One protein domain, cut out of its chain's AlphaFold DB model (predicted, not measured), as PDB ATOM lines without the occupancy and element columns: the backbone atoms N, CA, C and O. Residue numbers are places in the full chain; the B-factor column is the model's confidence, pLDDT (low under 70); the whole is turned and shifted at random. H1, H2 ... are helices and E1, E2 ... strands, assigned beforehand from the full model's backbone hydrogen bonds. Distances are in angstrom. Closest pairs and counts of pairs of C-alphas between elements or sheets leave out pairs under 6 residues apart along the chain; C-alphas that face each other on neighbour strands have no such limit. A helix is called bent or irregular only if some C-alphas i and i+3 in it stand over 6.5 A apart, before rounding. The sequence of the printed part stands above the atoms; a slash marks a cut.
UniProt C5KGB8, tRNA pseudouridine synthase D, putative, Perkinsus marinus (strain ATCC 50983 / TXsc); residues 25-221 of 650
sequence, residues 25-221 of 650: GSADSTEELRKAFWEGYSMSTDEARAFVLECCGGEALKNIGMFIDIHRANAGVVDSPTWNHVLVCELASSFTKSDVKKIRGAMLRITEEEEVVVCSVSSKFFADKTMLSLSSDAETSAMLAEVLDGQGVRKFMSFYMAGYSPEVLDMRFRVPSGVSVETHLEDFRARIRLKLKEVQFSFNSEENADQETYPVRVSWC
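Overview. This is residues 25 to 221 of the 650 residues of the protein "tRNA pseudouridine synthase D, putative" of Perkinsus marinus (strain ATCC 50983 / TXsc) (UniProt C5KGB8). Two lobes stand end to end, each built on a small three-stranded antiparallel sheet with helices packed on it. In the first lobe H3 and H4 cover one face of the sheet E1 E3 E2, and H1 and H2 pack on H4; in the second H6 and H7 pack on the sheet E4 E6 E5, while H5 and H6 lie at the junction between the lobes. The printed part has 197 residues, with seven named helices and six named strands in the order H1 H2 H3 E1 H4 E2 E3 H5 H6 E4 H7 E5 E6, and its class is mixed, helices and strands. The whole is compact, with a radius of gyration of the C-alphas of 18.0 A and spans of 54 by 46 by 29 A.

Along the chain. H1, residues 30 to 41, begins at C-alpha 30 (193.731, 186.127, 237.678) and is 16.6 A long. H2 is residues 45 to 56 and H3 residues 58 to 74, 24.7 A. E1, residues 83 to 92, spans 26.4 A. H4, residues 97 to 113, spans 25.3 A and is neither bent nor irregular, but only just: C-alphas 110 and 113 are 6.1 A apart. E2 is residues 120 to 125, E3 residues 129 to 137, 25.6 A, and H5 residues 138 to 147, beginning at C-alpha 138 (193.508, 175.754, 264.138). H6 is residues 150 to 162, 18.3 A; E4 is residues 169 to 174; H7 is residues 181 to 195, 21.5 A. E5 is residues 199 to 203, and E6, residues 213 to 220, spans 22.2 A and ends at C-alpha 220 (185.805, 188.853, 247.228).

Arrangement. H4 is the hub and touches H1, H2, H3 and H6. H1 and H4 run the same way at a steep tilt of 37 degrees, only just beyond shallow, with the C-alphas of Tyr 41 and Gly 105 closest at 4.0 A. H2 and H4 run opposite ways at a steep tilt of 41 degrees, Ala 48 and Ala 106 having the closest C-alphas, 4.8 A. H4 and H6 only just touch, with 3 pairs of C-alphas within 8 A, the closest those of Gly 105 and Ala 162 at 7.5 A. H1, H4 and H6 form a bundle, a group of helices packed together. In the sheet E1 E3 E2, N 88 and O 132 are 2.8 A apart, and in the hairpin E2 and E3, N 122 and O 133 are 2.8 A apart, both within hydrogen-bond range. H3 lies over E1 at a height over the sheet of 8.5 A, and H4 lies on the same face at 9.3 A: two layers, helices on one face of a sheet. E1, H4 and E2 form a split strand-helix-strand unit, two strands running the same way with E3 between them, and its crossover is right-handed; E4, H7 and E5, with E6 between the strands, form another, also right-handed. In the sheet E4 E6 E5, N 171 and O 216 are 2.9 A apart, and in the hairpin E5 and E6, N 200 and O 219 are 2.8 A apart, again within hydrogen-bond range. H6 runs along the strands at a height over this sheet of 10.1 A, and H7 has a height of 8.7 A. H5 only grazes this sheet with residues 144 to 147, and touches H7, the C-alphas of Thr 140 and Lys 195 being closest at 6.9 A. Every O i to N i+4 pair is within hydrogen-bond range in H1, H2, H3 and H6; the counts are 12 of 13 in H4, 5 of 6 in H5 and 9 of 11 in H7.

Size, cuts and confidence. The C-alphas farthest apart are those of Asp 128 and Asp 210, 57.3 A. The printed part has no cut, and no link between named elements is long. The mean pLDDT of the printed part is 82.9; it is under 70 at residue 25 and at residues 74 to 84, 114 to 120 and 205 to 211.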
ATOM      1  N   GLY A  25     193.233 193.729 229.100       69.19
ATOM      2  CA  GLY A  25     193.363 192.290 229.343       69.19
ATOM      3  C   GLY A  25     194.802 191.785 229.496       69.19
ATOM      4  O   GLY A  25     195.018 190.766 230.139       69.19
ATOM      5  N   SER A  26     195.811 192.491 228.975       73.56
ATOM      6  CA  SER A  26     197.225 192.092 229.110       73.56
ATOM      7  C   SER A  26     197.789 192.296 230.525       73.56
ATOM      8  O   SER A  26     198.848 191.760 230.873       73.56
ATOM      9  N   ALA A  27     197.083 193.069 231.355       79.12
ATOM     10  CA  ALA A  27     197.502 193.423 232.703       79.12
ATOM     11  C   ALA A  27     197.097 192.394 233.777       79.12
ATOM     12  O   ALA A  27     197.539 192.513 234.924       79.12
ATOM     13  N   ASP A  28     196.270 191.403 233.430       86.81
ATOM     14  CA  ASP A  28     195.685 190.453 234.375       86.81
ATOM     15  C   ASP A  28     195.718 189.010 233.860       86.81
ATOM     16  O   ASP A  28     195.458 188.723 232.699       86.81
ATOM     17  N   SER A  29     196.008 188.082 234.766       88.31
ATOM     18  CA  SER A  29     195.864 186.643 234.536       88.31
ATOM     19  C   SER A  29     195.201 185.943 235.714       88.31
ATOM     20  O   SER A  29     195.460 184.772 235.975       88.31
ATOM     21  N   THR A  30     194.403 186.669 236.497       89.12
ATOM     22  CA  THR A  30     193.731 186.127 237.678       89.12
ATOM     23  C   THR A  30     192.847 184.942 237.302       89.12
ATOM     24  O   THR A  30     192.943 183.907 237.957       89.12
ATOM     25  N   GLU A  31     192.083 185.046 236.212       89.00
ATOM     26  CA  GLU A  31     191.210 183.957 235.761       89.00
ATOM     27  C   GLU A  31     191.994 182.739 235.254       89.00
ATOM     28  O   GLU A  31     191.683 181.611 235.625       89.00
ATOM     29  N   GLU A  32     193.070 182.951 234.488       90.69
ATOM     30  CA  GLU A  32     193.976 181.878 234.044       90.69
ATOM     31  C   GLU A  32     194.536 181.093 235.245       90.69
ATOM     32  O   GLU A  32     194.451 179.867 235.304       90.69
ATOM     33  N   LEU A  33     195.043 181.812 236.250       90.94
ATOM     34  CA  LEU A  33     195.600 181.227 237.470       90.94
ATOM     35  C   LEU A  33     194.544 180.505 238.317       90.94
ATOM     36  O   LEU A  33     194.862 179.527 239.000       90.94
ATOM     37  N   ARG A  34     193.302 180.996 238.310       90.88
ATOM     38  CA  ARG A  34     192.174 180.382 239.016       90.88
ATOM     39  C   ARG A  34     191.747 179.087 238.336       90.88
ATOM     40  O   ARG A  34     191.575 178.079 239.017       90.88
ATOM     41  N   LYS A  35     191.643 179.094 237.006       93.00
ATOM     42  CA  LYS A  35     191.350 177.898 236.211       93.00
ATOM     43  C   LYS A  35     192.399 176.814 236.451       93.00
ATOM     44  O   LYS A  35     192.032 175.689 236.767       93.00
ATOM     45  N   ALA A  36     193.683 177.171 236.416       94.88
ATOM     46  CA  ALA A  36     194.771 176.237 236.695       94.88
ATOM     47  C   ALA A  36     194.653 175.591 238.086       94.88
ATOM     48  O   ALA A  36     194.854 174.388 238.225       94.88
ATOM     49  N   PHE A  37     194.276 176.360 239.116       94.38
ATOM     50  CA  PHE A  37     194.022 175.803 240.447       94.38
ATOM     51  C   PHE A  37     192.907 174.754 240.437       94.38
ATOM     52  O   PHE A  37     193.100 173.664 240.975       94.38
ATOM     53  N   TRP A  38     191.766 175.063 239.817       95.19
ATOM     54  CA  TRP A  38     190.647 174.124 239.748       95.19
ATOM     55  C   TRP A  38     190.982 172.883 238.923       95.19
ATOM     56  O   TRP A  38     190.604 171.793 239.327       95.19
ATOM     57  N   GLU A  39     191.774 173.002 237.853       96.94
ATOM     58  CA  GLU A  39     192.273 171.834 237.113       96.94
ATOM     59  C   GLU A  39     193.053 170.859 238.005       96.94
ATOM     60  O   GLU A  39     192.940 169.652 237.829       96.94
ATOM     61  N   GLY A  40     193.844 171.366 238.956       95.50
ATOM     62  CA  GLY A  40     194.549 170.523 239.923       95.50
ATOM     63  C   GLY A  40     193.634 169.974 241.015       95.50
ATOM     64  O   GLY A  40     193.745 168.818 241.402       95.50
ATOM     65  N   TYR A  41     192.714 170.799 241.515       93.62
ATOM     66  CA  TYR A  41     191.802 170.415 242.595       93.62
ATOM     67  C   TYR A  41     190.730 169.404 242.154       93.62
ATOM     68  O   TYR A  41     190.287 168.584 242.952       93.62
ATOM     69  N   SER A  42     190.323 169.446 240.885       95.31
ATOM     70  CA  SER A  42     189.336 168.530 240.302       95.31
ATOM     71  C   SER A  42     189.887 167.139 239.968       95.31
ATOM     72  O   SER A  42     189.107 166.286 239.551       95.31
ATOM     73  N   MET A  43     191.190 166.895 240.143       96.31
ATOM     74  CA  MET A  43     191.787 165.562 240.011       96.31
ATOM     75  C   MET A  43     191.204 164.596 241.055       96.31
ATOM     76  O   MET A  43     190.820 165.001 242.156       96.31
ATOM     77  N   SER A  44     191.185 163.297 240.752       95.50
ATOM     78  CA  SER A  44     191.083 162.281 241.805       95.50
ATOM     79  C   SER A  44     192.328 162.325 242.696       95.50
ATOM     80  O   SER A  44     193.363 162.879 242.322       95.50
ATOM     81  N   THR A  45     192.260 161.760 243.901       92.19
ATOM     82  CA  THR A  45     193.407 161.839 244.814       92.19
ATOM     83  C   THR A  45     194.623 161.076 244.299       92.19
ATOM     84  O   THR A  45     195.744 161.551 244.464       92.19
ATOM     85  N   ASP A  46     194.424 159.944 243.624       94.62
ATOM     86  CA  ASP A  46     195.524 159.186 243.023       94.62
ATOM     87  C   ASP A  46     196.175 159.957 241.868       94.62
ATOM     88  O   ASP A  46     197.403 160.041 241.803       94.62
ATOM     89  N   GLU A  47     195.374 160.608 241.018       96.88
ATOM     90  CA  GLU A  47     195.881 161.517 239.981       96.88
ATOM     91  C   GLU A  47     196.639 162.699 240.595       96.88
ATOM     92  O   GLU A  47     197.731 163.033 240.141       96.88
ATOM     93  N   ALA A  48     196.109 163.303 241.662       94.94
ATOM     94  CA  ALA A  48     196.761 164.406 242.358       94.94
ATOM     95  C   ALA A  48     198.098 163.974 242.986       94.94
ATOM     96  O   ALA A  48     199.088 164.701 242.879       94.94
ATOM     97  N   ARG A  49     198.161 162.785 243.606       95.00
ATOM     98  CA  ARG A  49     199.398 162.203 244.159       95.00
ATOM     99  C   ARG A  49     200.425 161.941 243.059       95.00
ATOM    100  O   ARG A  49     201.583 162.319 243.229       95.00
ATOM    101  N   ALA A  50     200.009 161.353 241.938       96.69
ATOM    102  CA  ALA A  50     200.879 161.116 240.788       96.69
ATOM    103  C   ALA A  50     201.405 162.432 240.190       96.69
ATOM    104  O   ALA A  50     202.604 162.568 239.957       96.69
ATOM    105  N   PHE A  51     200.535 163.432 240.036       96.88
ATOM    106  CA  PHE A  51     200.896 164.748 239.513       96.88
ATOM    107  C   PHE A  51     201.881 165.495 240.425       96.88
ATOM    108  O   PHE A  51     202.867 166.063 239.954       96.88
ATOM    109  N   VAL A  52     201.661 165.473 241.747       94.75
ATOM    110  CA  VAL A  52     202.604 166.057 242.716       94.75
ATOM    111  C   VAL A  52     203.924 165.283 242.733       94.75
ATOM    112  O   VAL A  52     204.975 165.911 242.818       94.75
ATOM    113  N   LEU A  53     203.910 163.952 242.614       95.75
ATOM    114  CA  LEU A  53     205.136 163.154 242.514       95.75
ATOM    115  C   LEU A  53     205.967 163.549 241.285       95.75
ATOM    116  O   LEU A  53     207.176 163.728 241.405       95.75
ATOM    117  N   GLU A  54     205.316 163.711 240.135       95.50
ATOM    118  CA  GLU A  54     205.954 164.119 238.884       95.50
ATOM    119  C   GLU A  54     206.545 165.534 238.979       95.50
ATOM    120  O   GLU A  54     207.701 165.753 238.621       95.50
ATOM    121  N   CYS A  55     205.779 166.493 239.510       93.62
ATOM    122  CA  CYS A  55     206.192 167.897 239.556       93.62
ATOM    123  C   CYS A  55     207.169 168.221 240.697       93.62
ATOM    124  O   CYS A  55     208.029 169.090 240.550       93.62
ATOM    125  N   CYS A  56     207.000 167.583 241.858       93.31
ATOM    126  CA  CYS A  56     207.637 167.974 243.121       93.31
ATOM    127  C   CYS A  56     208.551 166.887 243.718       93.31
ATOM    128  O   CYS A  56     209.293 167.180 244.657       93.31
ATOM    129  N   GLY A  57     208.508 165.653 243.207       93.31
ATOM    130  CA  GLY A  57     209.294 164.520 243.700       93.31
ATOM    131  C   GLY A  57     208.716 163.826 244.942       93.31
ATOM    132  O   GLY A  57     207.790 164.305 245.597       93.31
ATOM    133  N   GLY A  58     209.280 162.663 245.291       92.25
ATOM    134  CA  GLY A  58     208.761 161.803 246.369       92.25
ATOM    135  C   GLY A  58     208.852 162.405 247.777       92.25
ATOM    136  O   GLY A  58     207.966 162.176 248.599       92.25
ATOM    137  N   GLU A  59     209.868 163.233 248.049       92.75
ATOM    138  CA  GLU A  59     209.992 163.916 249.347       92.75
ATOM    139  C   GLU A  59     208.826 164.890 249.583       92.75
ATOM    140  O   GLU A  59     208.380 165.054 250.716       92.75
ATOM    141  N   ALA A  60     208.256 165.473 248.520       91.62
ATOM    142  CA  ALA A  60     207.085 166.338 248.633       91.62
ATOM    143  C   ALA A  60     205.861 165.575 249.159       91.62
ATOM    144  O   ALA A  60     205.198 166.048 250.080       91.62
ATOM    145  N   LEU A  61     205.586 164.374 248.634       92.44
ATOM    146  CA  LEU A  61     204.488 163.532 249.127       92.44
ATOM    147  C   LEU A  61     204.698 163.114 250.585       92.44
ATOM    148  O   LEU A  61     203.756 163.148 251.375       92.44
ATOM    149  N   LYS A  62     205.936 162.785 250.963       91.38
ATOM    150  CA  LYS A  62     206.291 162.476 252.353       91.38
ATOM    151  C   LYS A  62     206.063 163.675 253.278       91.38
ATOM    152  O   LYS A  62     205.498 163.507 254.355       91.38
ATOM    153  N   ASN A  63     206.431 164.884 252.851       90.75
ATOM    154  CA  ASN A  63     206.183 166.116 253.605       90.75
ATOM    155  C   ASN A  63     204.684 166.416 253.753       90.75
ATOM    156  O   ASN A  63     204.254 166.863 254.817       90.75
ATOM    157  N   ILE A  64     203.876 166.142 252.722       89.62
ATOM    158  CA  ILE A  64     202.409 166.246 252.798       89.62
ATOM    159  C   ILE A  64     201.854 165.236 253.813       89.62
ATOM    160  O   ILE A  64     201.060 165.622 254.667       89.62
ATOM    161  N   GLY A  65     202.306 163.977 253.776       88.56
ATOM    162  CA  GLY A  65     201.922 162.955 254.758       88.56
ATOM    163  C   GLY A  65     202.284 163.357 256.190       88.56
ATOM    164  O   GLY A  65     201.425 163.372 257.064       88.56
ATOM    165  N   MET A  66     203.517 163.823 256.405       86.38
ATOM    166  CA  MET A  66     203.965 164.334 257.704       86.38
ATOM    167  C   MET A  66     203.090 165.494 258.199       86.38
ATOM    168  O   MET A  66     202.757 165.561 259.380       86.38
ATOM    169  N   PHE A  67     202.695 166.414 257.313       85.69
ATOM    170  CA  PHE A  67     201.782 167.501 257.667       85.69
ATOM    171  C   PHE A  67     200.409 166.978 258.128       85.69
ATOM    172  O   PHE A  67     199.864 167.486 259.109       85.69
ATOM    173  N   ILE A  68     199.869 165.963 257.449       83.62
ATOM    174  CA  ILE A  68     198.592 165.321 257.793       83.62
ATOM    175  C   ILE A  68     198.683 164.638 259.161       83.62
ATOM    176  O   ILE A  68     197.815 164.855 260.007       83.62
ATOM    177  N   ASP A  69     199.760 163.896 259.415       83.38
ATOM    178  CA  ASP A  69     199.988 163.212 260.691       83.38
ATOM    179  C   ASP A  69     200.119 164.204 261.853       83.38
ATOM    180  O   ASP A  69     199.481 164.036 262.894       83.38
ATOM    181  N   ILE A  70     200.879 165.289 261.659       78.75
ATOM    182  CA  ILE A  70     200.994 166.380 262.637       78.75
ATOM    183  C   ILE A  70     199.620 166.994 262.913       78.75
ATOM    184  O   ILE A  70     199.294 167.280 264.065       78.75
ATOM    185  N   HIS A  71     198.804 167.221 261.883       75.50
ATOM    186  CA  HIS A  71     197.479 167.803 262.072       75.50
ATOM    187  C   HIS A  71     196.555 166.866 262.860       75.50
ATOM    188  O   HIS A  71     195.911 167.313 263.806       75.50
ATOM    189  N   ARG A  72     196.549 165.566 262.536       75.56
ATOM    190  CA  ARG A  72     195.783 164.542 263.266       75.56
ATOM    191  C   ARG A  72     196.205 164.442 264.727       75.56
ATOM    192  O   ARG A  72     195.347 164.423 265.601       75.56
ATOM    193  N   ALA A  73     197.509 164.442 265.000       74.00
ATOM    194  CA  ALA A  73     198.037 164.384 266.363       74.00
ATOM    195  C   ALA A  73     197.666 165.615 267.212       74.00
ATOM    196  O   ALA A  73     197.587 165.521 268.433       74.00
ATOM    197  N   ASN A  74     197.438 166.766 266.573       68.19
ATOM    198  CA  ASN A  74     197.080 168.016 267.242       68.19
ATOM    199  C   ASN A  74     195.564 168.268 267.322       68.19
ATOM    200  O   ASN A  74     195.145 169.243 267.953       68.19
ATOM    201  N   ALA A  75     194.732 167.427 266.702       61.56
ATOM    202  CA  ALA A  75     193.283 167.573 266.743       61.56
ATOM    203  C   ALA A  75     192.772 167.417 268.192       61.56
ATOM    204  O   ALA A  75     192.835 166.335 268.769       61.56
ATOM    205  N   GLY A  76     192.283 168.511 268.790       51.09
ATOM    206  CA  GLY A  76     191.751 168.536 270.162       51.09
ATOM    207  C   GLY A  76     192.726 168.992 271.259       51.09
ATOM    208  O   GLY A  76     192.350 168.995 272.428       51.09
ATOM    209  N   VAL A  77     193.952 169.411 270.918       53.53
ATOM    210  CA  VAL A  77     194.934 169.925 271.892       53.53
ATOM    211  C   VAL A  77     194.831 171.452 272.000       53.53
ATOM    212  O   VAL A  77     195.167 172.168 271.059       53.53
ATOM    213  N   VAL A  78     194.390 171.950 273.162       43.16
ATOM    214  CA  VAL A  78     194.095 173.378 273.425       43.16
ATOM    215  C   VAL A  78     195.337 174.290 273.341       43.16
ATOM    216  O   VAL A  78     195.198 175.457 272.991       43.16
ATOM    217  N   ASP A  79     196.545 173.749 273.551       43.34
ATOM    218  CA  ASP A  79     197.827 174.490 273.574       43.34
ATOM    219  C   ASP A  79     198.806 174.111 272.439       43.34
ATOM    220  O   ASP A  79     200.012 174.365 272.520       43.34
ATOM    221  N   SER A  80     198.328 173.483 271.358       44.19
ATOM    222  CA  SER A  80     199.188 173.195 270.200       44.19
ATOM    223  C   SER A  80     199.726 174.505 269.597       44.19
ATOM    224  O   SER A  80     198.977 175.488 269.530       44.19
ATOM    225  N   PRO A  81     201.001 174.583 269.145       48.81
ATOM    226  CA  PRO A  81     201.490 175.761 268.440       48.81
ATOM    227  C   PRO A  81     200.521 176.096 267.305       48.81
ATOM    228  O   PRO A  81     200.322 175.312 266.383       48.81
ATOM    229  N   THR A  82     199.918 177.282 267.391       52.09
ATOM    230  CA  THR A  82     198.791 177.759 266.563       52.09
ATOM    231  C   THR A  82     199.023 177.710 265.045       52.09
ATOM    232  O   THR A  82     198.103 177.978 264.276       52.09
ATOM    233  N   TRP A  83     200.244 177.389 264.607       54.22
ATOM    234  CA  TRP A  83     200.683 177.324 263.219       54.22
ATOM    235  C   TRP A  83     201.574 176.102 262.984       54.22
ATOM    236  O   TRP A  83     202.764 176.125 263.300       54.22
ATOM    237  N   ASN A  84     201.028 175.081 262.325       67.12
ATOM    238  CA  ASN A  84     201.838 174.024 261.722       67.12
ATOM    239  C   ASN A  84     202.182 174.461 260.302       67.12
ATOM    240  O   ASN A  84     201.277 174.625 259.490       67.12
ATOM    241  N   HIS A  85     203.462 174.687 260.009       76.50
ATOM    242  CA  HIS A  85     203.944 175.062 258.680       76.50
ATOM    243  C   HIS A  85     204.982 174.048 258.208       76.50
ATOM    244  O   HIS A  85     206.054 173.930 258.799       76.50
ATOM    245  N   VAL A  86     204.693 173.374 257.100       83.44
ATOM    246  CA  VAL A  86     205.585 172.390 256.487       83.44
ATOM    247  C   VAL A  86     205.970 172.882 255.098       83.44
ATOM    248  O   VAL A  86     205.109 173.128 254.253       83.44
ATOM    249  N   LEU A  87     207.275 173.049 254.869       84.62
ATOM    250  CA  LEU A  87     207.811 173.224 253.523       84.62
ATOM    251  C   LEU A  87     207.612 171.907 252.774       84.62
ATOM    252  O   LEU A  87     208.111 170.875 253.210       84.62
ATOM    253  N   VAL A  88     206.883 171.949 251.665       85.62
ATOM    254  CA  VAL A  88     206.597 170.758 250.867       85.62
ATOM    255  C   VAL A  88     207.710 170.524 249.860       85.62
ATOM    256  O   VAL A  88     208.301 169.447 249.846       85.62
ATOM    257  N   CYS A  89     208.022 171.534 249.045       91.31
ATOM    258  CA  CYS A  89     209.058 171.435 248.021       91.31
ATOM    259  C   CYS A  89     209.583 172.807 247.575       91.31
ATOM    260  O   CYS A  89     208.960 173.853 247.798       91.31
ATOM    261  N   GLU A  90     210.718 172.778 246.878       92.44
ATOM    262  CA  GLU A  90     211.244 173.897 246.101       92.44
ATOM    263  C   GLU A  90     211.114 173.567 244.612       92.44
ATOM    264  O   GLU A  90     211.639 172.563 244.141       92.44
ATOM    265  N   LEU A  91     210.388 174.402 243.878       89.94
ATOM    266  CA  LEU A  91     210.228 174.294 242.434       89.94
ATOM    267  C   LEU A  91     211.259 175.174 241.732       89.94
ATOM    268  O   LEU A  91     211.519 176.302 242.165       89.94
ATOM    269  N   ALA A  92     211.803 174.682 240.622       85.56
ATOM    270  CA  ALA A  92     212.674 175.465 239.757       85.56
ATOM    271  C   ALA A  92     211.931 176.674 239.157       85.56
ATOM    272  O   ALA A  92     210.709 176.662 238.995       85.56
ATOM    273  N   SER A  93     212.676 177.713 238.775       80.12
ATOM    274  CA  SER A  93     212.136 178.906 238.100       80.12
ATOM    275  C   SER A  93     211.487 178.633 236.735       80.12
ATOM    276  O   SER A  93     210.791 179.502 236.220       80.12
ATOM    277  N   SER A  94     211.668 177.435 236.166       86.94
ATOM    278  CA  SER A  94     210.983 176.991 234.948       86.94
ATOM    279  C   SER A  94     209.478 176.777 235.134       86.94
ATOM    280  O   SER A  94     208.743 176.839 234.152       86.94
ATOM    281  N   PHE A  95     209.004 176.548 236.364       89.38
ATOM    282  CA  PHE A  95     207.575 176.415 236.646       89.38
ATOM    283  C   PHE A  95     206.887 177.777 236.559       89.38
ATOM    284  O   PHE A  95     207.222 178.723 237.281       89.38
ATOM    285  N   THR A  96     205.878 177.874 235.698       90.00
ATOM    286  CA  THR A  96     205.071 179.083 235.562       90.00
ATOM    287  C   THR A  96     204.174 179.278 236.786       90.00
ATOM    288  O   THR A  96     203.914 178.369 237.577       90.00
ATOM    289  N   LYS A  97     203.619 180.485 236.947       88.19
ATOM    290  CA  LYS A  97     202.617 180.745 237.997       88.19
ATOM    291  C   LYS A  97     201.374 179.855 237.852       88.19
ATOM    292  O   LYS A  97     200.744 179.558 238.868       88.19
ATOM    293  N   SER A  98     201.029 179.476 236.621       91.62
ATOM    294  CA  SER A  98     199.908 178.586 236.314       91.62
ATOM    295  C   SER A  98     200.193 177.172 236.822       91.62
ATOM    296  O   SER A  98     199.400 176.633 237.594       91.62
ATOM    297  N   ASP A  99     201.392 176.642 236.548       93.69
ATOM    298  CA  ASP A  99     201.830 175.329 237.051       93.69
ATOM    299  C   ASP A  99     201.798 175.287 238.580       93.69
ATOM    300  O   ASP A  99     201.200 174.399 239.185       93.69
ATOM    301  N   VAL A 100     202.355 176.320 239.224       92.44
ATOM    302  CA  VAL A 100     202.336 176.463 240.687       92.44
ATOM    303  C   VAL A 100     200.902 176.456 241.227       92.44
ATOM    304  O   VAL A 100     200.636 175.863 242.271       92.44
ATOM    305  N   LYS A 101     199.955 177.107 240.544       92.69
ATOM    306  CA  LYS A 101     198.545 177.131 240.954       92.69
ATOM    307  C   LYS A 101     197.867 175.773 240.801       92.69
ATOM    308  O   LYS A 101     197.148 175.381 241.720       92.69
ATOM    309  N   LYS A 102     198.150 175.045 239.723       95.69
ATOM    310  CA  LYS A 102     197.664 173.678 239.505       95.69
ATOM    311  C   LYS A 102     198.187 172.706 240.558       95.69
ATOM    312  O   LYS A 102     197.399 172.004 241.185       95.69
ATOM    313  N   ILE A 103     199.485 172.763 240.857       95.19
ATOM    314  CA  ILE A 103     200.107 171.975 241.932       95.19
ATOM    315  C   ILE A 103     199.436 172.265 243.281       95.19
ATOM    316  O   ILE A 103     199.135 171.343 244.033       95.19
ATOM    317  N   ARG A 104     199.130 173.535 243.584       93.50
ATOM    318  CA  ARG A 104     198.417 173.896 244.823       93.50
ATOM    319  C   ARG A 104     197.022 173.276 244.910       93.50
ATOM    320  O   ARG A 104     196.636 172.855 245.997       93.50
ATOM    321  N   GLY A 105     196.283 173.236 243.800       93.62
ATOM    322  CA  GLY A 105     194.979 172.573 243.732       93.62
ATOM    323  C   GLY A 105     195.086 171.078 244.027       93.62
ATOM    324  O   GLY A 105     194.370 170.574 244.890       93.62
ATOM    325  N   ALA A 106     196.050 170.401 243.395       94.62
ATOM    326  CA  ALA A 106     196.314 168.980 243.615       94.62
ATOM    327  C   ALA A 106     196.733 168.681 245.068       94.62
ATOM    328  O   ALA A 106     196.208 167.764 245.691       94.62
ATOM    329  N   MET A 107     197.616 169.495 245.660       92.56
ATOM    330  CA  MET A 107     197.995 169.354 247.074       92.56
ATOM    331  C   MET A 107     196.790 169.485 248.010       92.56
ATOM    332  O   MET A 107     196.659 168.692 248.941       92.56
ATOM    333  N   LEU A 108     195.902 170.456 247.759       90.31
ATOM    334  CA  LEU A 108     194.691 170.624 248.563       90.31
ATOM    335  C   LEU A 108     193.768 169.403 248.438       90.31
ATOM    336  O   LEU A 108     193.253 168.933 249.451       90.31
ATOM    337  N   ARG A 109     193.626 168.851 247.226       90.81
ATOM    338  CA  ARG A 109     192.848 167.632 246.976       90.81
ATOM    339  C   ARG A 109     193.360 166.440 247.789       90.81
ATOM    340  O   ARG A 109     192.554 165.757 248.412       90.81
ATOM    341  N   ILE A 110     194.679 166.228 247.833       89.75
ATOM    342  CA  ILE A 110     195.303 165.144 248.620       89.75
ATOM    343  C   ILE A 110     194.961 165.276 250.105       89.75
ATOM    344  O   ILE A 110     194.667 164.290 250.771       89.75
ATOM    345  N   THR A 111     195.010 166.496 250.635       85.12
ATOM    346  CA  THR A 111     194.767 166.731 252.061       85.12
ATOM    347  C   THR A 111     193.291 166.655 252.455       85.12
ATOM    348  O   THR A 111     192.983 166.374 253.609       85.12
ATOM    349  N   GLU A 112     192.379 166.901 251.513       78.88
ATOM    350  CA  GLU A 112     190.939 166.930 251.771       78.88
ATOM    351  C   GLU A 112     190.346 165.539 252.026       78.88
ATOM    352  O   GLU A 112     189.496 165.396 252.905       78.88
ATOM    353  N   GLU A 113     190.807 164.521 251.292       73.44
ATOM    354  CA  GLU A 113     190.370 163.128 251.487       73.44
ATOM    355  C   GLU A 113     190.728 162.601 252.881       73.44
ATOM    356  O   GLU A 113     190.017 161.782 253.451       73.44
ATOM    357  N   GLU A 114     191.795 163.128 253.470       68.38
ATOM    358  CA  GLU A 114     192.319 162.692 254.763       68.38
ATOM    359  C   GLU A 114     191.629 163.399 255.951       68.38
ATOM    360  O   GLU A 114     192.110 163.314 257.084       68.38
ATOM    361  N   GLU A 115     190.513 164.094 255.678       65.56
ATOM    362  CA  GLU A 115     189.692 164.906 256.595       65.56
ATOM    363  C   GLU A 115     190.449 166.045 257.300       65.56
ATOM    364  O   GLU A 115     190.014 166.577 258.323       65.56
ATOM    365  N   VAL A 116     191.571 166.481 256.725       64.19
ATOM    366  CA  VAL A 116     192.369 167.587 257.256       64.19
ATOM    367  C   VAL A 116     191.827 168.916 256.738       64.19
ATOM    368  O   VAL A 116     191.838 169.193 255.538       64.19
ATOM    369  N   VAL A 117     191.413 169.801 257.649       61.72
ATOM    370  CA  VAL A 117     191.080 171.186 257.286       61.72
ATOM    371  C   VAL A 117     192.380 171.959 257.064       61.72
ATOM    372  O   VAL A 117     192.986 172.502 257.992       61.72
ATOM    373  N   VAL A 118     192.837 171.995 255.812       59.06
ATOM    374  CA  VAL A 118     194.032 172.749 255.417       59.06
ATOM    375  C   VAL A 118     193.713 174.224 255.279       59.06
ATOM    376  O   VAL A 118     192.920 174.638 254.436       59.06
ATOM    377  N   CYS A 119     194.397 175.043 256.074       58.31
ATOM    378  CA  CYS A 119     194.143 176.478 256.115       58.31
ATOM    379  C   CYS A 119     194.911 177.267 255.054       58.31
ATOM    380  O   CYS A 119     194.554 178.414 254.806       58.31
ATOM    381  N   SER A 120     195.964 176.706 254.440       69.94
ATOM    382  CA  SER A 120     196.672 177.336 253.317       69.94
ATOM    383  C   SER A 120     197.656 176.402 252.609       69.94
ATOM    384  O   SER A 120     198.542 175.831 253.241       69.94
ATOM    385  N   VAL A 121     197.577 176.356 251.273       81.19
ATOM    386  CA  VAL A 121     198.708 175.984 250.406       81.19
ATOM    387  C   VAL A 121     199.330 177.284 249.907       81.19
ATOM    388  O   VAL A 121     198.713 177.988 249.105       81.19
ATOM    389  N   SER A 122     200.513 177.650 250.394       83.25
ATOM    390  CA  SER A 122     201.164 178.931 250.088       83.25
ATOM    391  C   SER A 122     202.338 178.768 249.126       83.25
ATOM    392  O   SER A 122     202.991 177.730 249.090       83.25
ATOM    393  N   SER A 123     202.605 179.816 248.347       85.75
ATOM    394  CA  SER A 123     203.711 179.867 247.388       85.75
ATOM    395  C   SER A 123     204.523 181.143 247.592       85.75
ATOM    396  O   SER A 123     203.950 182.240 247.551       85.75
ATOM    397  N   LYS A 124     205.841 181.025 247.760       84.50
ATOM    398  CA  LYS A 124     206.761 182.165 247.826       84.50
ATOM    399  C   LYS A 124     207.730 182.119 246.649       84.50
ATOM    400  O   LYS A 124     208.539 181.204 246.548       84.50
ATOM    401  N   PHE A 125     207.631 183.119 245.781       81.38
ATOM    402  CA  PHE A 125     208.464 183.257 244.589       81.38
ATOM    403  C   PHE A 125     209.770 183.981 244.936       81.38
ATOM    404  O   PHE A 125     209.744 185.059 245.539       81.38
ATOM    405  N   PHE A 126     210.891 183.387 244.547       79.38
ATOM    406  CA  PHE A 126     212.232 183.966 244.565       79.38
ATOM    407  C   PHE A 126     212.722 184.141 243.122       79.38
ATOM    408  O   PHE A 126     212.004 183.821 242.177       79.38
ATOM    409  N   ALA A 127     213.921 184.699 242.945       74.75
ATOM    410  CA  ALA A 127     214.476 184.933 241.612       74.75
ATOM    411  C   ALA A 127     214.788 183.621 240.868       74.75
ATOM    412  O   ALA A 127     214.654 183.553 239.652       74.75
ATOM    413  N   ASP A 128     215.189 182.591 241.607       84.31
ATOM    414  CA  ASP A 128     215.705 181.316 241.111       84.31
ATOM    415  C   ASP A 128     214.766 180.128 241.376       84.31
ATOM    416  O   ASP A 128     214.832 179.123 240.665       84.31
ATOM    417  N   LYS A 129     213.869 180.248 242.362       86.44
ATOM    418  CA  LYS A 129     212.980 179.166 242.804       86.44
ATOM    419  C   LYS A 129     211.623 179.638 243.318       86.44
ATOM    420  O   LYS A 129     211.441 180.796 243.687       86.44
ATOM    421  N   THR A 130     210.683 178.705 243.432       89.75
ATOM    422  CA  THR A 130     209.406 178.899 244.131       89.75
ATOM    423  C   THR A 130     209.279 177.896 245.268       89.75
ATOM    424  O   THR A 130     209.326 176.694 245.045       89.75
ATOM    425  N   MET A 131     209.083 178.372 246.495       91.19
ATOM    426  CA  MET A 131     208.826 177.499 247.644       91.19
ATOM    427  C   MET A 131     207.327 177.264 247.805       91.19
ATOM    428  O   MET A 131     206.562 178.236 247.837       91.19
ATOM    429  N   LEU A 132     206.923 176.001 247.948       91.56
ATOM    430  CA  LEU A 132     205.556 175.599 248.274       91.56
ATOM    431  C   LEU A 132     205.479 175.058 249.695       91.56
ATOM    432  O   LEU A 132     206.232 174.157 250.054       91.56
ATOM    433  N   SER A 133     204.536 175.571 250.482       90.00
ATOM    434  CA  SER A 133     204.338 175.149 251.869       90.00
ATOM    435  C   SER A 133     202.871 174.903 252.187       90.00
ATOM    436  O   SER A 133     202.003 175.655 251.732       90.00
ATOM    437  N   LEU A 134     202.619 173.923 253.050       88.12
ATOM    438  CA  LEU A 134     201.329 173.698 253.689       88.12
ATOM    439  C   LEU A 134     201.312 174.327 255.073       88.12
ATOM    440  O   LEU A 134     202.294 174.256 255.814       88.12
ATOM    441  N   SER A 135     200.182 174.928 255.431       82.44
ATOM    442  CA  SER A 135     199.952 175.371 256.798       82.44
ATOM    443  C   SER A 135     198.517 175.171 257.266       82.44
ATOM    444  O   SER A 135     197.579 175.351 256.489       82.44
ATOM    445  N   SER A 136     198.353 174.864 258.554       75.69
ATOM    446  CA  SER A 136     197.060 174.903 259.249       75.69
ATOM    447  C   SER A 136     197.040 176.014 260.306       75.69
ATOM    448  O   SER A 136     198.069 176.347 260.891       75.69
ATOM    449  N   ASP A 137     195.860 176.600 260.496       74.44
ATOM    450  CA  ASP A 137     195.504 177.629 261.475       74.44
ATOM    451  C   ASP A 137     194.279 177.104 262.232       74.44
ATOM    452  O   ASP A 137     193.136 177.265 261.795       74.44
ATOM    453  N   ALA A 138     194.541 176.412 263.343       71.38
ATOM    454  CA  ALA A 138     193.508 175.754 264.138       71.38
ATOM    455  C   ALA A 138     192.439 176.741 264.632       71.38
ATOM    456  O   ALA A 138     191.265 176.393 264.702       71.38
ATOM    457  N   GLU A 139     192.830 177.988 264.904       75.81
ATOM    458  CA  GLU A 139     191.929 179.045 265.362       75.81
ATOM    459  C   GLU A 139     190.947 179.447 264.253       75.81
ATOM    460  O   GLU A 139     189.741 179.502 264.479       75.81
ATOM    461  N   THR A 140     191.443 179.670 263.030       80.56
ATOM    462  CA  THR A 140     190.577 179.984 261.881       80.56
ATOM    463  C   THR A 140     189.649 178.812 261.550       80.56
ATOM    464  O   THR A 140     188.467 179.029 261.280       80.56
ATOM    465  N   SER A 141     190.148 177.573 261.603       77.81
ATOM    466  CA  SER A 141     189.317 176.381 261.394       77.81
ATOM    467  C   SER A 141     188.221 176.245 262.447       77.81
ATOM    468  O   SER A 141     187.080 175.967 262.085       77.81
ATOM    469  N   ALA A 142     188.537 176.485 263.723       79.44
ATOM    470  CA  ALA A 142     187.557 176.472 264.804       79.44
ATOM    471  C   ALA A 142     186.478 177.544 264.592       79.44
ATOM    472  O   ALA A 142     185.299 177.211 264.620       79.44
ATOM    473  N   MET A 143     186.867 178.785 264.264       85.31
ATOM    474  CA  MET A 143     185.913 179.859 263.954       85.31
ATOM    475  C   MET A 143     184.974 179.481 262.804       85.31
ATOM    476  O   MET A 143     183.772 179.699 262.892       85.31
ATOM    477  N   LEU A 144     185.498 178.910 261.714       87.50
ATOM    478  CA  LEU A 144     184.659 178.473 260.593       87.50
ATOM    479  C   LEU A 144     183.731 177.318 260.998       87.50
ATOM    480  O   LEU A 144     182.575 177.305 260.584       87.50
ATOM    481  N   ALA A 145     184.204 176.383 261.823       85.75
ATOM    482  CA  ALA A 145     183.417 175.254 262.316       85.75
ATOM    483  C   ALA A 145     182.307 175.657 263.311       85.75
ATOM    484  O   ALA A 145     181.342 174.905 263.460       85.75
ATOM    485  N   GLU A 146     182.398 176.837 263.947       87.44
ATOM    486  CA  GLU A 146     181.304 177.415 264.751       87.44
ATOM    487  C   GLU A 146     180.035 177.597 263.897       87.44
ATOM    488  O   GLU A 146     178.929 177.321 264.359       87.44
ATOM    489  N   VAL A 147     180.196 177.996 262.628       89.75
ATOM    490  CA  VAL A 147     179.084 178.380 261.738       89.75
ATOM    491  C   VAL A 147     178.863 177.424 260.562       89.75
ATOM    492  O   VAL A 147     177.768 177.383 260.006       89.75
ATOM    493  N   LEU A 148     179.848 176.610 260.181       89.81
ATOM    494  CA  LEU A 148     179.787 175.683 259.044       89.81
ATOM    495  C   LEU A 148     179.994 174.232 259.489       89.81
ATOM    496  O   LEU A 148     180.611 173.966 260.517       89.81
ATOM    497  N   ASP A 149     179.473 173.284 258.714       86.19
ATOM    498  CA  ASP A 149     179.825 171.867 258.831       86.19
ATOM    499  C   ASP A 149     181.124 171.556 258.060       86.19
ATOM    500  O   ASP A 149     181.679 172.408 257.361       86.19
ATOM    501  N   GLY A 150     181.635 170.325 258.169       82.00
ATOM    502  CA  GLY A 150     182.899 169.946 257.524       82.00
ATOM    503  C   GLY A 150     182.890 170.141 256.002       82.00
ATOM    504  O   GLY A 150     183.882 170.592 255.426       82.00
ATOM    505  N   GLN A 151     181.761 169.870 255.337       84.19
ATOM    506  CA  GLN A 151     181.615 170.098 253.898       84.19
ATOM    507  C   GLN A 151     181.611 171.596 253.559       84.19
ATOM    508  O   GLN A 151     182.265 172.008 252.599       84.19
ATOM    509  N   GLY A 152     180.929 172.416 254.357       88.19
ATOM    510  CA  GLY A 152     180.904 173.867 254.238       88.19
ATOM    511  C   GLY A 152     182.288 174.483 254.410       88.19
ATOM    512  O   GLY A 152     182.703 175.282 253.571       88.19
ATOM    513  N   VAL A 153     183.044 174.061 255.431       85.88
ATOM    514  CA  VAL A 153     184.427 174.516 255.641       85.88
ATOM    515  C   VAL A 153     185.296 174.180 254.426       85.88
ATOM    516  O   VAL A 153     185.977 175.064 253.908       85.88
ATOM    517  N   ARG A 154     185.231 172.948 253.903       83.50
ATOM    518  CA  ARG A 154     185.996 172.541 252.708       83.50
ATOM    519  C   ARG A 154     185.634 173.362 251.472       83.50
ATOM    520  O   ARG A 154     186.527 173.889 250.810       83.50
ATOM    521  N   LYS A 155     184.337 173.545 251.209       88.56
ATOM    522  CA  LYS A 155     183.830 174.360 250.092       88.56
ATOM    523  C   LYS A 155     184.303 175.813 250.185       88.56
ATOM    524  O   LYS A 155     184.713 176.401 249.186       88.56
ATOM    525  N   PHE A 156     184.261 176.397 251.381       90.31
ATOM    526  CA  PHE A 156     184.754 177.751 251.617       90.31
ATOM    527  C   PHE A 156     186.269 177.847 251.405       90.31
ATOM    528  O   PHE A 156     186.751 178.766 250.742       90.31
ATOM    529  N   MET A 157     187.031 176.890 251.937       87.00
ATOM    530  CA  MET A 157     188.488 176.906 251.849       87.00
ATOM    531  C   MET A 157     188.988 176.663 250.424       87.00
ATOM    532  O   MET A 157     189.918 177.349 250.005       87.00
ATOM    533  N   SER A 158     188.368 175.776 249.639       87.00
ATOM    534  CA  SER A 158     188.725 175.594 248.223       87.00
ATOM    535  C   SER A 158     188.422 176.847 247.398       87.00
ATOM    536  O   SER A 158     189.290 177.300 246.647       87.00
ATOM    537  N   PHE A 159     187.269 177.492 247.627       89.88
ATOM    538  CA  PHE A 159     186.951 178.805 247.058       89.88
ATOM    539  C   PHE A 159     188.012 179.857 247.418       89.88
ATOM    540  O   PHE A 159     188.546 180.529 246.535       89.88
ATOM    541  N   TYR A 160     188.385 179.960 248.697       88.56
ATOM    542  CA  TYR A 160     189.398 180.909 249.158       88.56
ATOM    543  C   TYR A 160     190.797 180.609 248.578       88.56
ATOM    544  O   TYR A 160     191.535 181.523 248.204       88.56
ATOM    545  N   MET A 161     191.187 179.336 248.447       86.50
ATOM    546  CA  MET A 161     192.505 178.940 247.922       86.50
ATOM    547  C   MET A 161     192.646 179.119 246.409       86.50
ATOM    548  O   MET A 161     193.741 179.479 245.937       86.50
ATOM    549  N   ALA A 162     191.552 178.932 245.661       87.25
ATOM    550  CA  ALA A 162     191.499 179.220 244.230       87.25
ATOM    551  C   ALA A 162     191.936 180.661 243.955       87.25
ATOM    552  O   ALA A 162     192.799 180.928 243.108       87.25
ATOM    553  N   GLY A 163     191.467 181.566 244.812       83.75
ATOM    554  CA  GLY A 163     191.785 182.979 244.787       83.75
ATOM    555  C   GLY A 163     190.711 183.792 244.077       83.75
ATOM    556  O   GLY A 163     189.635 183.305 243.744       83.75
ATOM    557  N   TYR A 164     191.038 185.064 243.890       84.81
ATOM    558  CA  TYR A 164     190.135 186.109 243.424       84.81
ATOM    559  C   TYR A 164     189.311 185.755 242.197       84.81
ATOM    560  O   TYR A 164     189.831 185.207 241.229       84.81
ATOM    561  N   SER A 165     188.033 186.122 242.258       82.19
ATOM    562  CA  SER A 165     187.053 185.919 241.198       82.19
ATOM    563  C   SER A 165     185.910 186.933 241.339       82.19
ATOM    564  O   SER A 165     185.620 187.357 242.462       82.19
ATOM    565  N   PRO A 166     185.230 187.319 240.243       78.81
ATOM    566  CA  PRO A 166     183.932 187.991 240.323       78.81
ATOM    567  C   PRO A 166     182.818 187.083 240.875       78.81
ATOM    568  O   PRO A 166     181.751 187.586 241.223       78.81
ATOM    569  N   GLU A 167     183.046 185.768 240.951       83.94
ATOM    570  CA  GLU A 167     182.095 184.807 241.508       83.94
ATOM    571  C   GLU A 167     181.835 185.038 243.000       83.94
ATOM    572  O   GLU A 167     182.688 185.483 243.775       83.94
ATOM    573  N   VAL A 168     180.623 184.671 243.395       89.62
ATOM    574  CA  VAL A 168     180.113 184.746 244.755       89.62
ATOM    575  C   VAL A 168     179.833 183.325 245.231       89.62
ATOM    576  O   VAL A 168     179.329 182.502 244.467       89.62
ATOM    577  N   LEU A 169     180.158 183.035 246.487       92.06
ATOM    578  CA  LEU A 169     179.881 181.754 247.121       92.06
ATOM    579  C   LEU A 169     178.710 181.911 248.096       92.06
ATOM    580  O   LEU A 169     178.850 182.534 249.147       92.06
ATOM    581  N   ASP A 170     177.571 181.314 247.759       91.31
ATOM    582  CA  ASP A 170     176.425 181.235 248.664       91.31
ATOM    583  C   ASP A 170     176.558 180.009 249.592       91.31
ATOM    584  O   ASP A 170     176.891 178.890 249.167       91.31
ATOM    585  N   MET A 171     176.331 180.245 250.886       90.75
ATOM    586  CA  MET A 171     176.470 179.281 251.980       90.75
ATOM    587  C   MET A 171     175.321 179.412 252.982       90.75
ATOM    588  O   MET A 171     174.550 180.369 252.936       90.75
ATOM    589  N   ARG A 172     175.214 178.455 253.910       88.31
ATOM    590  CA  ARG A 172     174.271 178.512 255.033       88.31
ATOM    591  C   ARG A 172     175.026 178.388 256.353       88.31
ATOM    592  O   ARG A 172     175.780 177.434 256.517       88.31
ATOM    593  N   PHE A 173     174.860 179.355 257.253       90.56
ATOM    594  CA  PHE A 173     175.553 179.410 258.545       90.56
ATOM    595  C   PHE A 173     174.626 178.974 259.670       90.56
ATOM    596  O   PHE A 173     173.492 179.438 259.741       90.56
ATOM    597  N   ARG A 174     175.113 178.110 260.557       89.69
ATOM    598  CA  ARG A 174     174.422 177.712 261.785       89.69
ATOM    599  C   ARG A 174     174.466 178.850 262.799       89.69
ATOM    600  O   ARG A 174     175.509 179.476 262.965       89.69
ATOM    601  N   VAL A 175     173.351 179.089 263.483       85.31
ATOM    602  CA  VAL A 175     173.277 180.035 264.606       85.31
ATOM    603  C   VAL A 175     172.686 179.304 265.812       85.31
ATOM    604  O   VAL A 175     171.637 178.673 265.667       85.31
ATOM    605  N   PRO A 176     173.322 179.359 266.996       83.00
ATOM    606  CA  PRO A 176     172.798 178.705 268.191       83.00
ATOM    607  C   PRO A 176     171.423 179.242 268.615       83.00
ATOM    608  O   PRO A 176     171.186 180.452 268.613       83.00
ATOM    609  N   SER A 177     170.538 178.346 269.055       79.00
ATOM    610  CA  SER A 177     169.219 178.705 269.584       79.00
ATOM    611  C   SER A 177     169.329 179.652 270.784       79.00
ATOM    612  O   SER A 177     170.121 179.422 271.697       79.00
ATOM    613  N   GLY A 178     168.508 180.705 270.806       77.69
ATOM    614  CA  GLY A 178     168.477 181.689 271.897       77.69
ATOM    615  C   GLY A 178     169.511 182.818 271.791       77.69
ATOM    616  O   GLY A 178     169.533 183.689 272.659       77.69
ATOM    617  N   VAL A 179     170.334 182.845 270.737       78.56
ATOM    618  CA  VAL A 179     171.247 183.955 270.436       78.56
ATOM    619  C   VAL A 179     170.655 184.817 269.321       78.56
ATOM    620  O   VAL A 179     170.096 184.303 268.356       78.56
ATOM    621  N   SER A 180     170.788 186.141 269.436       82.94
ATOM    622  CA  SER A 180     170.440 187.054 268.343       82.94
ATOM    623  C   SER A 180     171.274 186.731 267.099       82.94
ATOM    624  O   SER A 180     172.506 186.787 267.144       82.94
ATOM    625  N   VAL A 181     170.597 186.419 265.990       80.44
ATOM    626  CA  VAL A 181     171.210 186.089 264.691       80.44
ATOM    627  C   VAL A 181     172.144 187.198 264.231       80.44
ATOM    628  O   VAL A 181     173.296 186.942 263.891       80.44
ATOM    629  N   GLU A 182     171.665 188.440 264.279       81.38
ATOM    630  CA  GLU A 182     172.437 189.615 263.883       81.38
ATOM    631  C   GLU A 182     173.701 189.758 264.735       81.38
ATOM    632  O   GLU A 182     174.800 189.902 264.205       81.38
ATOM    633  N   THR A 183     173.568 189.636 266.059       80.88
ATOM    634  CA  THR A 183     174.701 189.765 266.983       80.88
ATOM    635  C   THR A 183     175.735 188.661 266.771       80.88
ATOM    636  O   THR A 183     176.930 188.948 266.743       80.88
ATOM    637  N   HIS A 184     175.295 187.413 266.593       84.44
ATOM    638  CA  HIS A 184     176.192 186.276 266.386       84.44
ATOM    639  C   HIS A 184     176.964 186.389 265.065       84.44
ATOM    640  O   HIS A 184     178.183 186.217 265.036       84.44
ATOM    641  N   LEU A 185     176.269 186.719 263.973       85.06
ATOM    642  CA  LEU A 185     176.886 186.840 262.655       85.06
ATOM    643  C   LEU A 185     177.825 188.050 262.564       85.06
ATOM    644  O   LEU A 185     178.886 187.944 261.947       85.06
ATOM    645  N   GLU A 186     177.498 189.171 263.211       82.31
ATOM    646  CA  GLU A 186     178.399 190.326 263.283       82.31
ATOM    647  C   GLU A 186     179.625 190.070 264.178       82.31
ATOM    648  O   GLU A 186     180.727 190.508 263.832       82.31
ATOM    649  N   ASP A 187     179.496 189.310 265.272       82.19
ATOM    650  CA  ASP A 187     180.656 188.859 266.057       82.19
ATOM    651  C   ASP A 187     181.579 187.956 265.226       82.19
ATOM    652  O   ASP A 187     182.778 188.236 265.093       82.19
ATOM    653  N   PHE A 188     181.008 186.938 264.570       87.12
ATOM    654  CA  PHE A 188     181.747 186.071 263.655       87.12
ATOM    655  C   PHE A 188     182.449 186.892 262.566       87.12
ATOM    656  O   PHE A 188     183.655 186.744 262.359       87.12
ATOM    657  N   ARG A 189     181.730 187.811 261.901       85.69
ATOM    658  CA  ARG A 189     182.271 188.693 260.853       85.69
ATOM    659  C   ARG A 189     183.456 189.506 261.354       85.69
ATOM    660  O   ARG A 189     184.457 189.626 260.642       85.69
ATOM    661  N   ALA A 190     183.352 190.071 262.554       79.38
ATOM    662  CA  ALA A 190     184.408 190.875 263.153       79.38
ATOM    663  C   ALA A 190     185.660 190.038 263.449       79.38
ATOM    664  O   ALA A 190     186.764 190.439 263.067       79.38
ATOM    665  N   ARG A 191     185.496 188.857 264.057       81.88
ATOM    666  CA  ARG A 191     186.595 187.935 264.386       81.88
ATOM    667  C   ARG A 191     187.258 187.374 263.127       81.88
ATOM    668  O   ARG A 191     188.473 187.500 262.957       81.88
ATOM    669  N   ILE A 192     186.475 186.831 262.190       84.94
ATOM    670  CA  ILE A 192     187.008 186.158 260.997       84.94
ATOM    671  C   ILE A 192     187.705 187.135 260.045       84.94
ATOM    672  O   ILE A 192     188.714 186.784 259.431       84.94
ATOM    673  N   ARG A 193     187.249 188.393 259.950       81.88
ATOM    674  CA  ARG A 193     187.879 189.420 259.101       81.88
ATOM    675  C   ARG A 193     189.311 189.727 259.535       81.88
ATOM    676  O   ARG A 193     190.136 190.096 258.695       81.88
ATOM    677  N   LEU A 194     189.653 189.534 260.812       76.25
ATOM    678  CA  LEU A 194     191.034 189.665 261.283       76.25
ATOM    679  C   LEU A 194     191.946 188.602 260.665       76.25
ATOM    680  O   LEU A 194     193.135 188.887 260.486       76.25
ATOM    681  N   LYS A 195     191.414 187.429 260.304       79.62
ATOM    682  CA  LYS A 195     192.130 186.303 259.687       79.62
ATOM    683  C   LYS A 195     192.039 186.331 258.156       79.62
ATOM    684  O   LYS A 195     193.073 186.311 257.489       79.62
ATOM    685  N   LEU A 196     190.833 186.498 257.608       84.12
ATOM    686  CA  LEU A 196     190.501 186.389 256.182       84.12
ATOM    687  C   LEU A 196     190.071 187.742 255.592       84.12
ATOM    688  O   LEU A 196     188.926 187.962 255.215       84.12
ATOM    689  N   LYS A 197     191.023 188.675 255.480       77.69
ATOM    690  CA  LYS A 197     190.788 190.073 255.041       77.69
ATOM    691  C   LYS A 197     190.338 190.225 253.583       77.69
ATOM    692  O   LYS A 197     190.033 191.330 253.135       77.69
ATOM    693  N   GLU A 198     190.430 189.141 252.829       81.38
ATOM    694  CA  GLU A 198     190.308 189.115 251.378       81.38
ATOM    695  C   GLU A 198     188.866 188.889 250.903       81.38
ATOM    696  O   GLU A 198     188.539 189.274 249.777       81.38
ATOM    697  N   VAL A 199     188.015 188.358 251.784       88.25
ATOM    698  CA  VAL A 199     186.596 188.082 251.549       88.25
ATOM    699  C   VAL A 199     185.716 188.912 252.480       88.25
ATOM    700  O   VAL A 199     186.148 189.361 253.544       88.25
ATOM    701  N   GLN A 200     184.473 189.121 252.068       88.38
ATOM    702  CA  GLN A 200     183.432 189.768 252.853       88.38
ATOM    703  C   GLN A 200     182.198 188.870 252.923       88.38
ATOM    704  O   GLN A 200     181.884 188.152 251.971       88.38
ATOM    705  N   PHE A 201     181.513 188.947 254.059       89.38
ATOM    706  CA  PHE A 201     180.295 188.206 254.358       89.38
ATOM    707  C   PHE A 201     179.131 189.194 254.369       89.38
ATOM    708  O   PHE A 201     179.210 190.233 255.033       89.38
ATOM    709  N   SER A 202     178.088 188.883 253.606       87.88
ATOM    710  CA  SER A 202     176.827 189.617 253.585       87.88
ATOM    711  C   SER A 202     175.724 188.708 254.110       87.88
ATOM    712  O   SER A 202     175.553 187.588 253.622       87.88
ATOM    713  N   PHE A 203     175.000 189.204 255.106       84.38
ATOM    714  CA  PHE A 203     173.905 188.509 255.771       84.38
ATOM    715  C   PHE A 203     172.583 189.061 255.245       84.38
ATOM    716  O   PHE A 203     172.455 190.274 255.088       84.38
ATOM    717  N   ASN A 204     171.622 188.188 254.960       71.56
ATOM    718  CA  ASN A 204     170.253 188.606 254.689       71.56
ATOM    719  C   ASN A 204     169.401 188.277 255.919       71.56
ATOM    720  O   ASN A 204     169.158 187.105 256.193       71.56
ATOM    721  N   SER A 205     169.009 189.298 256.682       60.47
ATOM    722  CA  SER A 205     168.231 189.150 257.920       60.47
ATOM    723  C   SER A 205     166.721 189.025 257.684       60.47
ATOM    724  O   SER A 205     165.986 188.788 258.638       60.47
ATOM    725  N   GLU A 206     166.253 189.170 256.438       59.31
ATOM    726  CA  GLU A 206     164.825 189.120 256.087       59.31
ATOM    727  C   GLU A 206     164.299 187.691 255.822       59.31
ATOM    728  O   GLU A 206     163.098 187.509 255.633       59.31
ATOM    729  N   GLU A 207     165.157 186.660 255.827       55.38
ATOM    730  CA  GLU A 207     164.719 185.258 255.714       55.38
ATOM    731  C   GLU A 207     164.350 184.658 257.089       55.38
ATOM    732  O   GLU A 207     165.103 184.767 258.053       55.38
ATOM    733  N   ASN A 208     163.162 184.036 257.152       52.47
ATOM    734  CA  ASN A 208     162.433 183.581 258.347       52.47
ATOM    735  C   ASN A 208     163.278 182.992 259.499       52.47
ATOM    736  O   ASN A 208     164.044 182.047 259.317       52.47
ATOM    737  N   ALA A 209     162.971 183.455 260.717       51.62
ATOM    738  CA  ALA A 209     163.548 183.076 262.013       51.62
ATOM    739  C   ALA A 209     163.260 181.629 262.498       51.62
ATOM    740  O   ALA A 209     163.573 181.297 263.639       51.62
ATOM    741  N   ASP A 210     162.700 180.767 261.644       52.16
ATOM    742  CA  ASP A 210     162.338 179.375 261.968       52.16
ATOM    743  C   ASP A 210     163.393 178.346 261.498       52.16
ATOM    744  O   ASP A 210     163.137 177.140 261.493       52.16
ATOM    745  N   GLN A 211     164.582 178.786 261.063       60.97
ATOM    746  CA  GLN A 211     165.625 177.906 260.521       60.97
ATOM    747  C   GLN A 211     166.889 177.895 261.397       60.97
ATOM    748  O   GLN A 211     167.418 178.939 261.767       60.97
ATOM    749  N   GLU A 212     167.436 176.702 261.669       74.44
ATOM    750  CA  GLU A 212     168.734 176.516 262.356       74.44
ATOM    751  C   GLU A 212     169.932 177.044 261.541       74.44
ATOM    752  O   GLU A 212     171.049 177.152 262.049       74.44
ATOM    753  N   THR A 213     169.718 177.355 260.257       83.94
ATOM    754  CA  THR A 213     170.748 177.857 259.345       83.94
ATOM    755  C   THR A 213     170.267 179.078 258.570       83.94
ATOM    756  O   THR A 213     169.115 179.114 258.150       83.94
ATOM    757  N   TYR A 214     171.168 180.022 258.303       84.19
ATOM    758  CA  TYR A 214     170.881 181.319 257.688       84.19
ATOM    759  C   TYR A 214     171.693 181.514 256.404       84.19
ATOM    760  O   TYR A 214     172.865 181.128 256.372       84.19
ATOM    761  N   PRO A 215     171.118 182.100 255.339       86.69
ATOM    762  CA  PRO A 215     171.842 182.355 254.099       86.69
ATOM    763  C   PRO A 215     172.967 183.373 254.321       86.69
ATOM    764  O   PRO A 215     172.761 184.472 254.840       86.69
ATOM    765  N   VAL A 216     174.169 183.027 253.874       88.81
ATOM    766  CA  VAL A 216     175.322 183.925 253.898       88.81
ATOM    767  C   VAL A 216     175.964 183.953 252.531       88.81
ATOM    768  O   VAL A 216     176.313 182.921 251.954       88.81
ATOM    769  N   ARG A 217     176.153 185.169 252.031       91.69
ATOM    770  CA  ARG A 217     176.820 185.423 250.767       91.69
ATOM    771  C   ARG A 217     178.274 185.801 251.013       91.69
ATOM    772  O   ARG A 217     178.555 186.821 251.643       91.69
ATOM    773  N   VAL A 218     179.195 185.008 250.480       92.12
ATOM    774  CA  VAL A 218     180.638 185.262 250.538       92.12
ATOM    775  C   VAL A 218     181.098 185.824 249.199       92.12
ATOM    776  O   VAL A 218     180.904 185.211 248.153       92.12
ATOM    777  N   SER A 219     181.732 186.994 249.210       90.56
ATOM    778  CA  SER A 219     182.288 187.612 248.000       90.56
ATOM    779  C   SER A 219     183.704 188.122 248.229       90.56
ATOM    780  O   SER A 219     184.121 188.370 249.362       90.56
ATOM    781  N   TRP A 220     184.470 188.275 247.152       88.69
ATOM    782  CA  TRP A 220     185.805 188.853 247.228       88.69
ATOM    783  C   TRP A 220     185.747 190.376 247.364       88.69
ATOM    784  O   TRP A 220     184.998 191.056 246.667       88.69
ATOM    785  N   CYS A 221     186.620 190.936 248.205       83.81
ATOM    786  CA  CYS A 221     186.760 192.389 248.353       83.81
ATOM    787  C   CYS A 221     187.390 193.074 247.120       83.81
ATOM    788  O   CYS A 221     187.431 194.301 247.050       83.81
TER     789      CYS A 221